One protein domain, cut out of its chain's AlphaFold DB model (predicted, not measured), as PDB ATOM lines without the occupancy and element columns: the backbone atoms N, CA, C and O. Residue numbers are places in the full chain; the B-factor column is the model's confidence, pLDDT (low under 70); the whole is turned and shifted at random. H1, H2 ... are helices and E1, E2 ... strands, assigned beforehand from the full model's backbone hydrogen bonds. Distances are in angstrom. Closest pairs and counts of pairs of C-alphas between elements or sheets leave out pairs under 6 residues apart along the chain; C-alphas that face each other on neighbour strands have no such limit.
ATOM      1  N   ILE A  48     -29.122 -12.186 -35.529       86.12
ATOM      2  CA  ILE A  48     -28.514 -12.130 -34.211       86.12
ATOM      3  C   ILE A  48     -28.017 -13.520 -33.858       86.12
ATOM      4  O   ILE A  48     -28.789 -14.485 -33.846       86.12
ATOM      5  N   THR A  49     -26.734 -13.584 -33.526       89.12
ATOM      6  CA  THR A  49     -26.069 -14.792 -33.052       89.12
ATOM      7  C   THR A  49     -26.070 -14.823 -31.528       89.12
ATOM      8  O   THR A  49     -25.608 -13.878 -30.886       89.12
ATOM      9  N   VAL A  50     -26.596 -15.898 -30.944       84.75
ATOM     10  CA  VAL A  50     -26.535 -16.169 -29.502       84.75
ATOM     11  C   VAL A  50     -26.056 -17.602 -29.303       84.75
ATOM     12  O   VAL A  50     -26.732 -18.551 -29.689       84.75
ATOM     13  N   GLY A  51     -24.875 -17.762 -28.699       84.62
ATOM     14  CA  GLY A  51     -24.220 -19.067 -28.609       84.62
ATOM     15  C   GLY A  51     -23.809 -19.567 -29.997       84.62
ATOM     16  O   GLY A  51     -23.118 -18.853 -30.719       84.62
ATOM     17  N   ALA A  52     -24.252 -20.774 -30.360       89.06
ATOM     18  CA  ALA A  52     -23.995 -21.384 -31.668       89.06
ATOM     19  C   ALA A  52     -25.070 -21.059 -32.726       89.06
ATOM     20  O   ALA A  52     -24.877 -21.340 -33.907       89.06
ATOM     21  N   ASP A  53     -26.194 -20.456 -32.326       89.38
ATOM     22  CA  ASP A  53     -27.332 -20.228 -33.211       89.38
ATOM     23  C   ASP A  53     -27.369 -18.792 -33.734       89.38
ATOM     24  O   ASP A  53     -27.344 -17.831 -32.962       89.38
ATOM     25  N   THR A  54     -27.514 -18.638 -35.053       92.00
ATOM     26  CA  THR A  54     -27.799 -17.350 -35.701       92.00
ATOM     27  C   THR A  54     -29.212 -17.366 -36.256       92.00
ATOM     28  O   THR A  54     -29.531 -18.181 -37.119       92.00
ATOM     29  N   LYS A  55     -30.074 -16.479 -35.752       91.00
ATOM     30  CA  LYS A  55     -31.480 -16.376 -36.171       91.00
ATOM     31  C   LYS A  55     -31.917 -14.921 -36.254       91.00
ATOM     32  O   LYS A  55     -31.292 -14.028 -35.678       91.00
ATOM     33  N   SER A  56     -33.004 -14.661 -36.965       91.25
ATOM     34  CA  SER A  56     -33.615 -13.334 -37.011       91.25
ATOM     35  C   SER A  56     -34.274 -12.965 -35.676       91.25
ATOM     36  O   SER A  56     -34.706 -13.823 -34.904       91.25
ATOM     37  N   LEU A  57     -34.435 -11.661 -35.421       88.62
ATOM     38  CA  LEU A  57     -35.201 -11.161 -34.266       88.62
ATOM     39  C   LEU A  57     -36.613 -11.757 -34.171       88.62
ATOM     40  O   LEU A  57     -37.106 -12.001 -33.073       88.62
ATOM     41  N   THR A  58     -37.272 -11.969 -35.313       88.81
ATOM     42  CA  THR A  58     -38.622 -12.543 -35.367       88.81
ATOM     43  C   THR A  58     -38.622 -14.006 -34.922       88.81
ATOM     44  O   THR A  58     -39.514 -14.426 -34.188       88.81
ATOM     45  N   GLU A  59     -37.616 -14.781 -35.323       88.94
ATOM     46  CA  GLU A  59     -37.478 -16.179 -34.908       88.94
ATOM     47  C   GLU A  59     -37.151 -16.288 -33.422       88.94
ATOM     48  O   GLU A  59     -37.809 -17.047 -32.715       88.94
ATOM     49  N   TRP A  60     -36.218 -15.478 -32.916       90.31
ATOM     50  CA  TRP A  60     -35.921 -15.420 -31.481       90.31
ATOM     51  C   TRP A  60     -37.145 -15.017 -30.647       90.31
ATOM     52  O   TRP A  60     -37.407 -15.616 -29.602       90.31
ATOM     53  N   ALA A  61     -37.926 -14.041 -31.123       88.94
ATOM     54  CA  ALA A  61     -39.183 -13.626 -30.501       88.94
ATOM     55  C   ALA A  61     -40.171 -14.794 -30.393       88.94
ATOM     56  O   ALA A  61     -40.733 -15.036 -29.325       88.94
ATOM     57  N   ARG A  62     -40.342 -15.545 -31.487       87.00
ATOM     58  CA  ARG A  62     -41.248 -16.695 -31.550       87.00
ATOM     59  C   ARG A  62     -40.780 -17.850 -30.666       87.00
ATOM     60  O   ARG A  62     -41.598 -18.419 -29.956       87.00
ATOM     61  N   LEU A  63     -39.485 -18.169 -30.687       88.00
ATOM     62  CA  LEU A  63     -38.908 -19.273 -29.914       88.00
ATOM     63  C   LEU A  63     -39.027 -19.053 -28.405       88.00
ATOM     64  O   LEU A  63     -39.333 -19.987 -27.672       88.00
ATOM     65  N   HIS A  64     -38.814 -17.821 -27.941       85.19
ATOM     66  CA  HIS A  64     -38.831 -17.514 -26.510       85.19
ATOM     67  C   HIS A  64     -40.135 -16.882 -26.017       85.19
ATOM     68  O   HIS A  64     -40.216 -16.547 -24.835       85.19
ATOM     69  N   GLY A  65     -41.124 -16.676 -26.892       87.19
ATOM     70  CA  GLY A  65     -42.377 -16.001 -26.545       87.19
ATOM     71  C   GLY A  65     -42.190 -14.542 -26.112       87.19
ATOM     72  O   GLY A  65     -42.939 -14.043 -25.276       87.19
ATOM     73  N   ILE A  66     -41.171 -13.852 -26.636       87.31
ATOM     74  CA  ILE A  66     -40.832 -12.471 -26.261       87.31
ATOM     75  C   ILE A  66     -41.300 -11.516 -27.360       87.31
ATOM     76  O   ILE A  66     -41.149 -11.795 -28.545       87.31
ATOM     77  N   ASN A  67     -41.820 -10.345 -26.984       88.12
ATOM     78  CA  ASN A  67     -42.194  -9.317 -27.954       88.12
ATOM     79  C   ASN A  67     -40.971  -8.849 -28.777       88.12
ATOM     80  O   ASN A  67     -39.949  -8.434 -28.222       88.12
ATOM     81  N   LYS A  68     -41.096  -8.863 -30.110       88.31
ATOM     82  CA  LYS A  68     -40.043  -8.440 -31.047       88.31
ATOM     83  C   LYS A  68     -39.569  -7.002 -30.805       88.31
ATOM     84  O   LYS A  68     -38.372  -6.741 -30.892       88.31
ATOM     85  N   GLY A  69     -40.472  -6.079 -30.472       86.75
ATOM     86  CA  GLY A  69     -40.130  -4.689 -30.159       86.75
ATOM     87  C   GLY A  69     -39.257  -4.573 -28.910       86.75
ATOM     88  O   GLY A  69     -38.290  -3.814 -28.899       86.75
ATOM     89  N   LEU A  70     -39.525  -5.396 -27.890       87.50
ATOM     90  CA  LEU A  70     -38.697  -5.462 -26.684       87.50
ATOM     91  C   LEU A  70     -37.289  -5.989 -26.994       87.50
ATOM     92  O   LEU A  70     -36.307  -5.433 -26.502       87.50
ATOM     93  N   LEU A  71     -37.188  -7.033 -27.824       88.06
ATOM     94  CA  LEU A  71     -35.900  -7.555 -28.287       88.06
ATOM     95  C   LEU A  71     -35.131  -6.501 -29.089       88.06
ATOM     96  O   LEU A  71     -33.971  -6.238 -28.786       88.06
ATOM     97  N   SER A  72     -35.789  -5.843 -30.047       88.69
ATOM     98  CA  SER A  72     -35.187  -4.779 -30.855       88.69
ATOM     99  C   SER A  72     -34.665  -3.636 -29.987       88.69
ATOM    100  O   SER A  72     -33.532  -3.203 -30.164       88.69
ATOM    101  N   ARG A  73     -35.459  -3.179 -29.010       87.00
ATOM    102  CA  ARG A  73     -35.058  -2.120 -28.081       87.00
ATOM    103  C   ARG A  73     -33.820  -2.512 -27.275       87.00
ATOM    104  O   ARG A  73     -32.895  -1.717 -27.166       87.00
ATOM    105  N   ARG A  74     -33.759  -3.740 -26.751       86.81
ATOM    106  CA  ARG A  74     -32.598  -4.193 -25.965       86.81
ATOM    107  C   ARG A  74     -31.330  -4.367 -26.791       86.81
ATOM    108  O   ARG A  74     -30.248  -4.096 -26.276       86.81
ATOM    109  N   VAL A  75     -31.465  -4.782 -28.049       86.38
ATOM    110  CA  VAL A  75     -30.343  -4.826 -28.996       86.38
ATOM    111  C   VAL A  75     -29.812  -3.416 -29.244       86.38
ATOM    112  O   VAL A  75     -28.606  -3.201 -29.146       86.38
ATOM    113  N   SER A  76     -30.697  -2.438 -29.459       85.31
ATOM    114  CA  SER A  76     -30.309  -1.028 -29.590       85.31
ATOM    115  C   SER A  76     -29.648  -0.476 -28.320       85.31
ATOM    116  O   SER A  76     -28.686   0.280 -28.406       85.31
ATOM    117  N   GLU A  77     -30.109  -0.897 -27.139       88.50
ATOM    118  CA  GLU A  77     -29.523  -0.549 -25.834       88.50
ATOM    119  C   GLU A  77     -28.224  -1.324 -25.512       88.50
ATOM    120  O   GLU A  77     -27.690  -1.184 -24.413       88.50
ATOM    121  N   ARG A  78     -27.716  -2.154 -26.438       85.38
ATOM    122  CA  ARG A  78     -26.513  -2.997 -26.272       85.38
ATOM    123  C   ARG A  78     -26.546  -3.902 -25.034       85.38
ATOM    124  O   ARG A  78     -25.502  -4.260 -24.488       85.38
ATOM    125  N   ARG A  79     -27.735  -4.304 -24.582       85.00
ATOM    126  CA  ARG A  79     -27.871  -5.259 -23.476       85.00
ATOM    127  C   ARG A  79     -27.738  -6.692 -23.998       85.00
ATOM    128  O   ARG A  79     -28.320  -7.008 -25.038       85.00
ATOM    129  N   PRO A  80     -27.039  -7.587 -23.279       83.38
ATOM    130  CA  PRO A  80     -26.864  -8.961 -23.727       83.38
ATOM    131  C   PRO A  80     -28.206  -9.705 -23.739       83.38
ATOM    132  O   PRO A  80     -28.910  -9.792 -22.729       83.38
ATOM    133  N   LEU A  81     -28.552 -10.277 -24.894       82.31
ATOM    134  CA  LEU A  81     -29.777 -11.063 -25.073       82.31
ATOM    135  C   LEU A  81     -29.783 -12.358 -24.252       82.31
ATOM    136  O   LEU A  81     -30.851 -12.839 -23.882       82.31
ATOM    137  N   SER A  82     -28.609 -12.879 -23.887       80.62
ATOM    138  CA  SER A  82     -28.479 -14.050 -23.014       80.62
ATOM    139  C   SER A  82     -29.198 -13.861 -21.674       80.62
ATOM    140  O   SER A  82     -29.885 -14.769 -21.210       80.62
ATOM    141  N   GLN A  83     -29.140 -12.659 -21.090       79.38
ATOM    142  CA  GLN A  83     -29.859 -12.343 -19.850       79.38
ATOM    143  C   GLN A  83     -31.382 -12.340 -20.043       79.38
ATOM    144  O   GLN A  83     -32.126 -12.712 -19.136       79.38
ATOM    145  N   LEU A  84     -31.860 -11.933 -21.223       77.12
ATOM    146  CA  LEU A  84     -33.281 -11.983 -21.569       77.12
ATOM    147  C   LEU A  84     -33.779 -13.419 -21.662       77.12
ATOM    148  O   LEU A  84     -34.825 -13.753 -21.106       77.12
ATOM    149  N   PHE A  85     -33.038 -14.255 -22.381       81.25
ATOM    150  CA  PHE A  85     -33.426 -15.638 -22.609       81.25
ATOM    151  C   PHE A  85     -33.377 -16.439 -21.311       81.25
ATOM    152  O   PHE A  85     -34.339 -17.140 -21.009       81.25
ATOM    153  N   ALA A  86     -32.359 -16.227 -20.471       77.94
ATOM    154  CA  ALA A  86     -32.296 -16.814 -19.134       77.94
ATOM    155  C   ALA A  86     -33.514 -16.448 -18.263       77.94
ATOM    156  O   ALA A  86     -34.019 -17.286 -17.517       77.94
ATOM    157  N   ALA A  87     -34.028 -15.217 -18.379       72.88
ATOM    158  CA  ALA A  87     -35.239 -14.797 -17.676       72.88
ATOM    159  C   ALA A  87     -36.525 -15.386 -18.290       72.88
ATOM    160  O   ALA A  87     -37.457 -15.709 -17.555       72.88
ATOM    161  N   SER A  88     -36.583 -15.545 -19.618       67.38
ATOM    162  CA  SER A  88     -37.752 -16.113 -20.308       67.38
ATOM    163  C   SER A  88     -37.906 -17.617 -20.071       67.38
ATOM    164  O   SER A  88     -39.017 -18.116 -19.880       67.38
ATOM    165  N   LEU A  89     -36.790 -18.347 -19.990       62.41
ATOM    166  CA  LEU A  89     -36.789 -19.779 -19.679       62.41
ATOM    167  C   LEU A  89     -37.415 -20.075 -18.307       62.41
ATOM    168  O   LEU A  89     -38.072 -21.092 -18.144       62.41
ATOM    169  N   ARG A  90     -37.317 -19.146 -17.345       57.00
ATOM    170  CA  ARG A  90     -37.966 -19.289 -16.029       57.00
ATOM    171  C   ARG A  90     -39.484 -19.088 -16.060       57.00
ATOM    172  O   ARG A  90     -40.165 -19.523 -15.139       57.00
ATOM    173  N   LYS A  91     -40.021 -18.416 -17.084       54.88
ATOM    174  CA  LYS A  91     -41.469 -18.175 -17.235       54.88
ATOM    175  C   LYS A  91     -42.176 -19.240 -18.069       54.88
ATOM    176  O   LYS A  91     -43.376 -19.411 -17.912       54.88
ATOM    177  N   THR A  92     -41.460 -19.959 -18.930       50.12
ATOM    178  CA  THR A  92     -42.057 -20.982 -19.808       50.12
ATOM    179  C   THR A  92     -42.195 -22.354 -19.144       50.12
ATOM    180  O   THR A  92     -42.970 -23.177 -19.625       50.12
ATOM    181  N   THR A  93     -41.540 -22.588 -18.003       49.31
ATOM    182  CA  THR A  93     -41.707 -23.813 -17.198       49.31
ATOM    183  C   THR A  93     -42.898 -23.785 -16.245       49.31
ATOM    184  O   THR A  93     -43.139 -24.769 -15.552       49.31
ATOM    185  N   CYS A  94     -43.688 -22.710 -16.217       47.59
ATOM    186  CA  CYS A  94     -44.854 -22.631 -15.348       47.59
ATOM    187  C   CYS A  94     -46.081 -22.222 -16.165       47.59
ATOM    188  O   CYS A  94     -46.217 -21.072 -16.562       47.59
ATOM    189  N   GLN A  95     -46.999 -23.176 -16.339       50.78
ATOM    190  CA  GLN A  95     -48.427 -22.929 -16.546       50.78
ATOM    191  C   GLN A  95     -48.821 -22.396 -17.932       50.78
ATOM    192  O   GLN A  95     -49.236 -21.252 -18.099       50.78
ATOM    193  N   ASN A  96     -48.887 -23.297 -18.914       55.09
ATOM    194  CA  ASN A  96     -50.108 -23.299 -19.715       55.09
ATOM    195  C   ASN A  96     -51.164 -24.082 -18.908       55.09
ATOM    196  O   ASN A  96     -51.124 -25.317 -18.924       55.09
ATOM    197  N   PRO A  97     -52.089 -23.416 -18.186       58.31
ATOM    198  CA  PRO A  97     -53.089 -24.110 -17.377       58.31
ATOM    199  C   PRO A  97     -54.001 -24.998 -18.233       58.31
ATOM    200  O   PRO A  97     -54.532 -25.980 -17.726       58.31
ATOM    201  N   ALA A  98     -54.159 -24.711 -19.531       59.66
ATOM    202  CA  ALA A  98     -54.925 -25.563 -20.437       59.66
ATOM    203  C   ALA A  98     -54.193 -26.880 -20.734       59.66
ATOM    204  O   ALA A  98     -54.806 -27.944 -20.713       59.66
ATOM    205  N   LYS A  99     -52.868 -26.827 -20.931       64.69
ATOM    206  CA  LYS A  99     -52.051 -28.034 -21.120       64.69
ATOM    207  C   LYS A  99     -51.997 -28.874 -19.840       64.69
ATOM    208  O   LYS A  99     -52.125 -30.089 -19.907       64.69
ATOM    209  N   GLN A 100     -51.909 -28.219 -18.682       64.25
ATOM    210  CA  GLN A 100     -51.887 -28.894 -17.384       64.25
ATOM    211  C   GLN A 100     -53.227 -29.571 -17.055       64.25
ATOM    212  O   GLN A 100     -53.239 -30.701 -16.579       64.25
ATOM    213  N   LYS A 101     -54.360 -28.926 -17.373       70.69
ATOM    214  CA  LYS A 101     -55.693 -29.540 -17.247       70.69
ATOM    215  C   LYS A 101     -55.864 -30.745 -18.173       70.69
ATOM    216  O   LYS A 101     -56.415 -31.753 -17.749       70.69
ATOM    217  N   TYR A 102     -55.368 -30.661 -19.407       72.00
ATOM    218  CA  TYR A 102     -55.435 -31.761 -20.370       72.00
ATOM    219  C   TYR A 102     -54.564 -32.960 -19.961       72.00
ATOM    220  O   TYR A 102     -55.021 -34.099 -20.021       72.00
ATOM    221  N   GLU A 103     -53.335 -32.726 -19.498       67.81
ATOM    222  CA  GLU A 103     -52.449 -33.800 -19.027       67.81
ATOM    223  C   GLU A 103     -52.961 -34.443 -17.731       67.81
ATOM    224  O   GLU A 103     -52.928 -35.667 -17.613       67.81
ATOM    225  N   ALA A 104     -53.517 -33.654 -16.804       67.94
ATOM    226  CA  ALA A 104     -54.164 -34.181 -15.603       67.94
ATOM    227  C   ALA A 104     -55.400 -35.038 -15.940       67.94
ATOM    228  O   ALA A 104     -55.542 -36.137 -15.409       67.94
ATOM    229  N   ALA A 105     -56.253 -34.584 -16.866       74.44
ATOM    230  CA  ALA A 105     -57.409 -35.355 -17.326       74.44
ATOM    231  C   ALA A 105     -56.995 -36.650 -18.048       74.44
ATOM    232  O   ALA A 105     -57.604 -37.700 -17.852       74.44
ATOM    233  N   ARG A 106     -55.916 -36.611 -18.841       72.56
ATOM    234  CA  ARG A 106     -55.371 -37.798 -19.517       72.56
ATOM    235  C   ARG A 106     -54.796 -38.815 -18.529       72.56
ATOM    236  O   ARG A 106     -54.976 -40.012 -18.731       72.56
ATOM    237  N   ALA A 107     -54.129 -38.360 -17.470       70.06
ATOM    238  CA  ALA A 107     -53.635 -39.241 -16.414       70.06
ATOM    239  C   ALA A 107     -54.782 -39.897 -15.624       70.06
ATOM    240  O   ALA A 107     -54.679 -41.071 -15.280       70.06
ATOM    241  N   GLN A 108     -55.890 -39.181 -15.394       71.44
ATOM    242  CA  GLN A 108     -57.095 -39.747 -14.771       71.44
ATOM    243  C   GLN A 108     -57.752 -40.824 -15.649       71.44
ATOM    244  O   GLN A 108     -58.034 -41.913 -15.157       71.44
ATOM    245  N   LEU A 109     -57.911 -40.573 -16.953       66.75
ATOM    246  CA  LEU A 109     -58.442 -41.565 -17.901       66.75
ATOM    247  C   LEU A 109     -57.557 -42.819 -17.998       66.75
ATOM    248  O   LEU A 109     -58.067 -43.935 -18.030       66.75
ATOM    249  N   ALA A 110     -56.231 -42.655 -17.964       64.69
ATOM    250  CA  ALA A 110     -55.297 -43.781 -17.955       64.69
ATOM    251  C   ALA A 110     -55.385 -44.632 -16.670       64.69
ATOM    252  O   ALA A 110     -55.091 -45.826 -16.704       64.69
ATOM    253  N   MET A 111     -55.800 -44.046 -15.539       62.88
ATOM    254  CA  MET A 111     -56.060 -44.805 -14.311       62.88
ATOM    255  C   MET A 111     -57.364 -45.611 -14.384       62.88
ATOM    256  O   MET A 111     -57.395 -46.734 -13.884       62.88
ATOM    257  N   GLU A 112     -58.412 -45.100 -15.037       57.09
ATOM    258  CA  GLU A 112     -59.669 -45.845 -15.211       57.09
ATOM    259  C   GLU A 112     -59.548 -46.994 -16.224       57.09
ATOM    260  O   GLU A 112     -60.106 -48.073 -16.008       57.09
ATOM    261  N   GLU A 113     -58.775 -46.819 -17.298       56.00
ATOM    262  CA  GLU A 113     -58.565 -47.888 -18.284       56.00
ATOM    263  C   GLU A 113     -57.776 -49.076 -17.713       56.00
ATOM    264  O   GLU A 113     -58.026 -50.215 -18.110       56.00
ATOM    265  N   ASN A 114     -56.900 -48.863 -16.725       50.47
ATOM    266  CA  ASN A 114     -56.180 -49.955 -16.062       50.47
ATOM    267  C   ASN A 114     -57.111 -50.840 -15.205       50.47
ATOM    268  O   ASN A 114     -56.871 -52.033 -15.051       50.47
ATOM    269  N   ILE A 115     -58.226 -50.304 -14.700       52.38
ATOM    270  CA  ILE A 115     -59.209 -51.096 -13.940       52.38
ATOM    271  C   ILE A 115     -60.094 -51.920 -14.888       52.38
ATOM    272  O   ILE A 115     -60.514 -53.025 -14.545       52.38
ATOM    273  N   ARG A 116     -60.342 -51.443 -16.116       47.75
ATOM    274  CA  ARG A 116     -61.208 -52.141 -17.082       47.75
ATOM    275  C   ARG A 116     -60.560 -53.394 -17.692       47.75
ATOM    276  O   ARG A 116     -61.283 -54.336 -17.999       47.75
TER     277      ARG A 116
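This is residues 48 to 116 of the 133 residues of an uncharacterized protein of Thiothrix sp (UniProt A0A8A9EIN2). A small compact head, made of the hairpin E1 and E2 and three short helices H1, H2 and H3, has one long arm, residues 93 to 116, that sticks out and ends in the long helix H4. The arm makes the length of the whole, which spans 60 by 22 by 17 A, while the head without it spans 25 by 21 by 17 A. The printed part has 69 residues, with two antiparallel strands and then four helices along the chain, mostly helix, and is extended, with a radius of gyration of the C-alphas of 18.5 A.

E1, residues 48 to 50, and E2, residues 53 to 56, form an antiparallel hairpin at 149 degrees, with N 48 and O 55 2.9 A apart, within hydrogen-bond range. H1, residues 57 to 64, touches H2, residues 68 to 76, closest at the C-alphas of Ala 61 and Lys 68, 5.3 A apart, at a steep tilt of 64 degrees, opposite ways. H3, residues 81 to 92, only just touches H1, with 3 pairs of C-alphas within 8 A, by its residues 85 to 89 alone; the closest C-alphas are those of His 64 and Ser 88, 6.4 A. H2 and H3 touch only at the corner, and only just, with 3 pairs of C-alphas within 8 A, by residue 81 of H3 alone; the closest C-alphas, of Val 75 and Leu 81, are 7.4 A apart. H4, residues 97 to 116, touches no helix. Every O i to N i+4 pair is within hydrogen-bond range in H1 and H2, against 6 of 8 in H3 and 14 of 16 in H4.

E1 begins at C-alpha 48, (-28.514, -12.130, -34.211). H3 is 16.6 A long. H4, 29.2 A, ends at C-alpha 116, (-61.208, -52.141, -17.082).

The two C-alphas farthest apart, of Glu 77 and Arg 116, are 61.2 A apart. The printed part has no cut, and its links are tight. The pLDDT is under 70 at residues 88 to 100, 103 to 104 and 109 to 116.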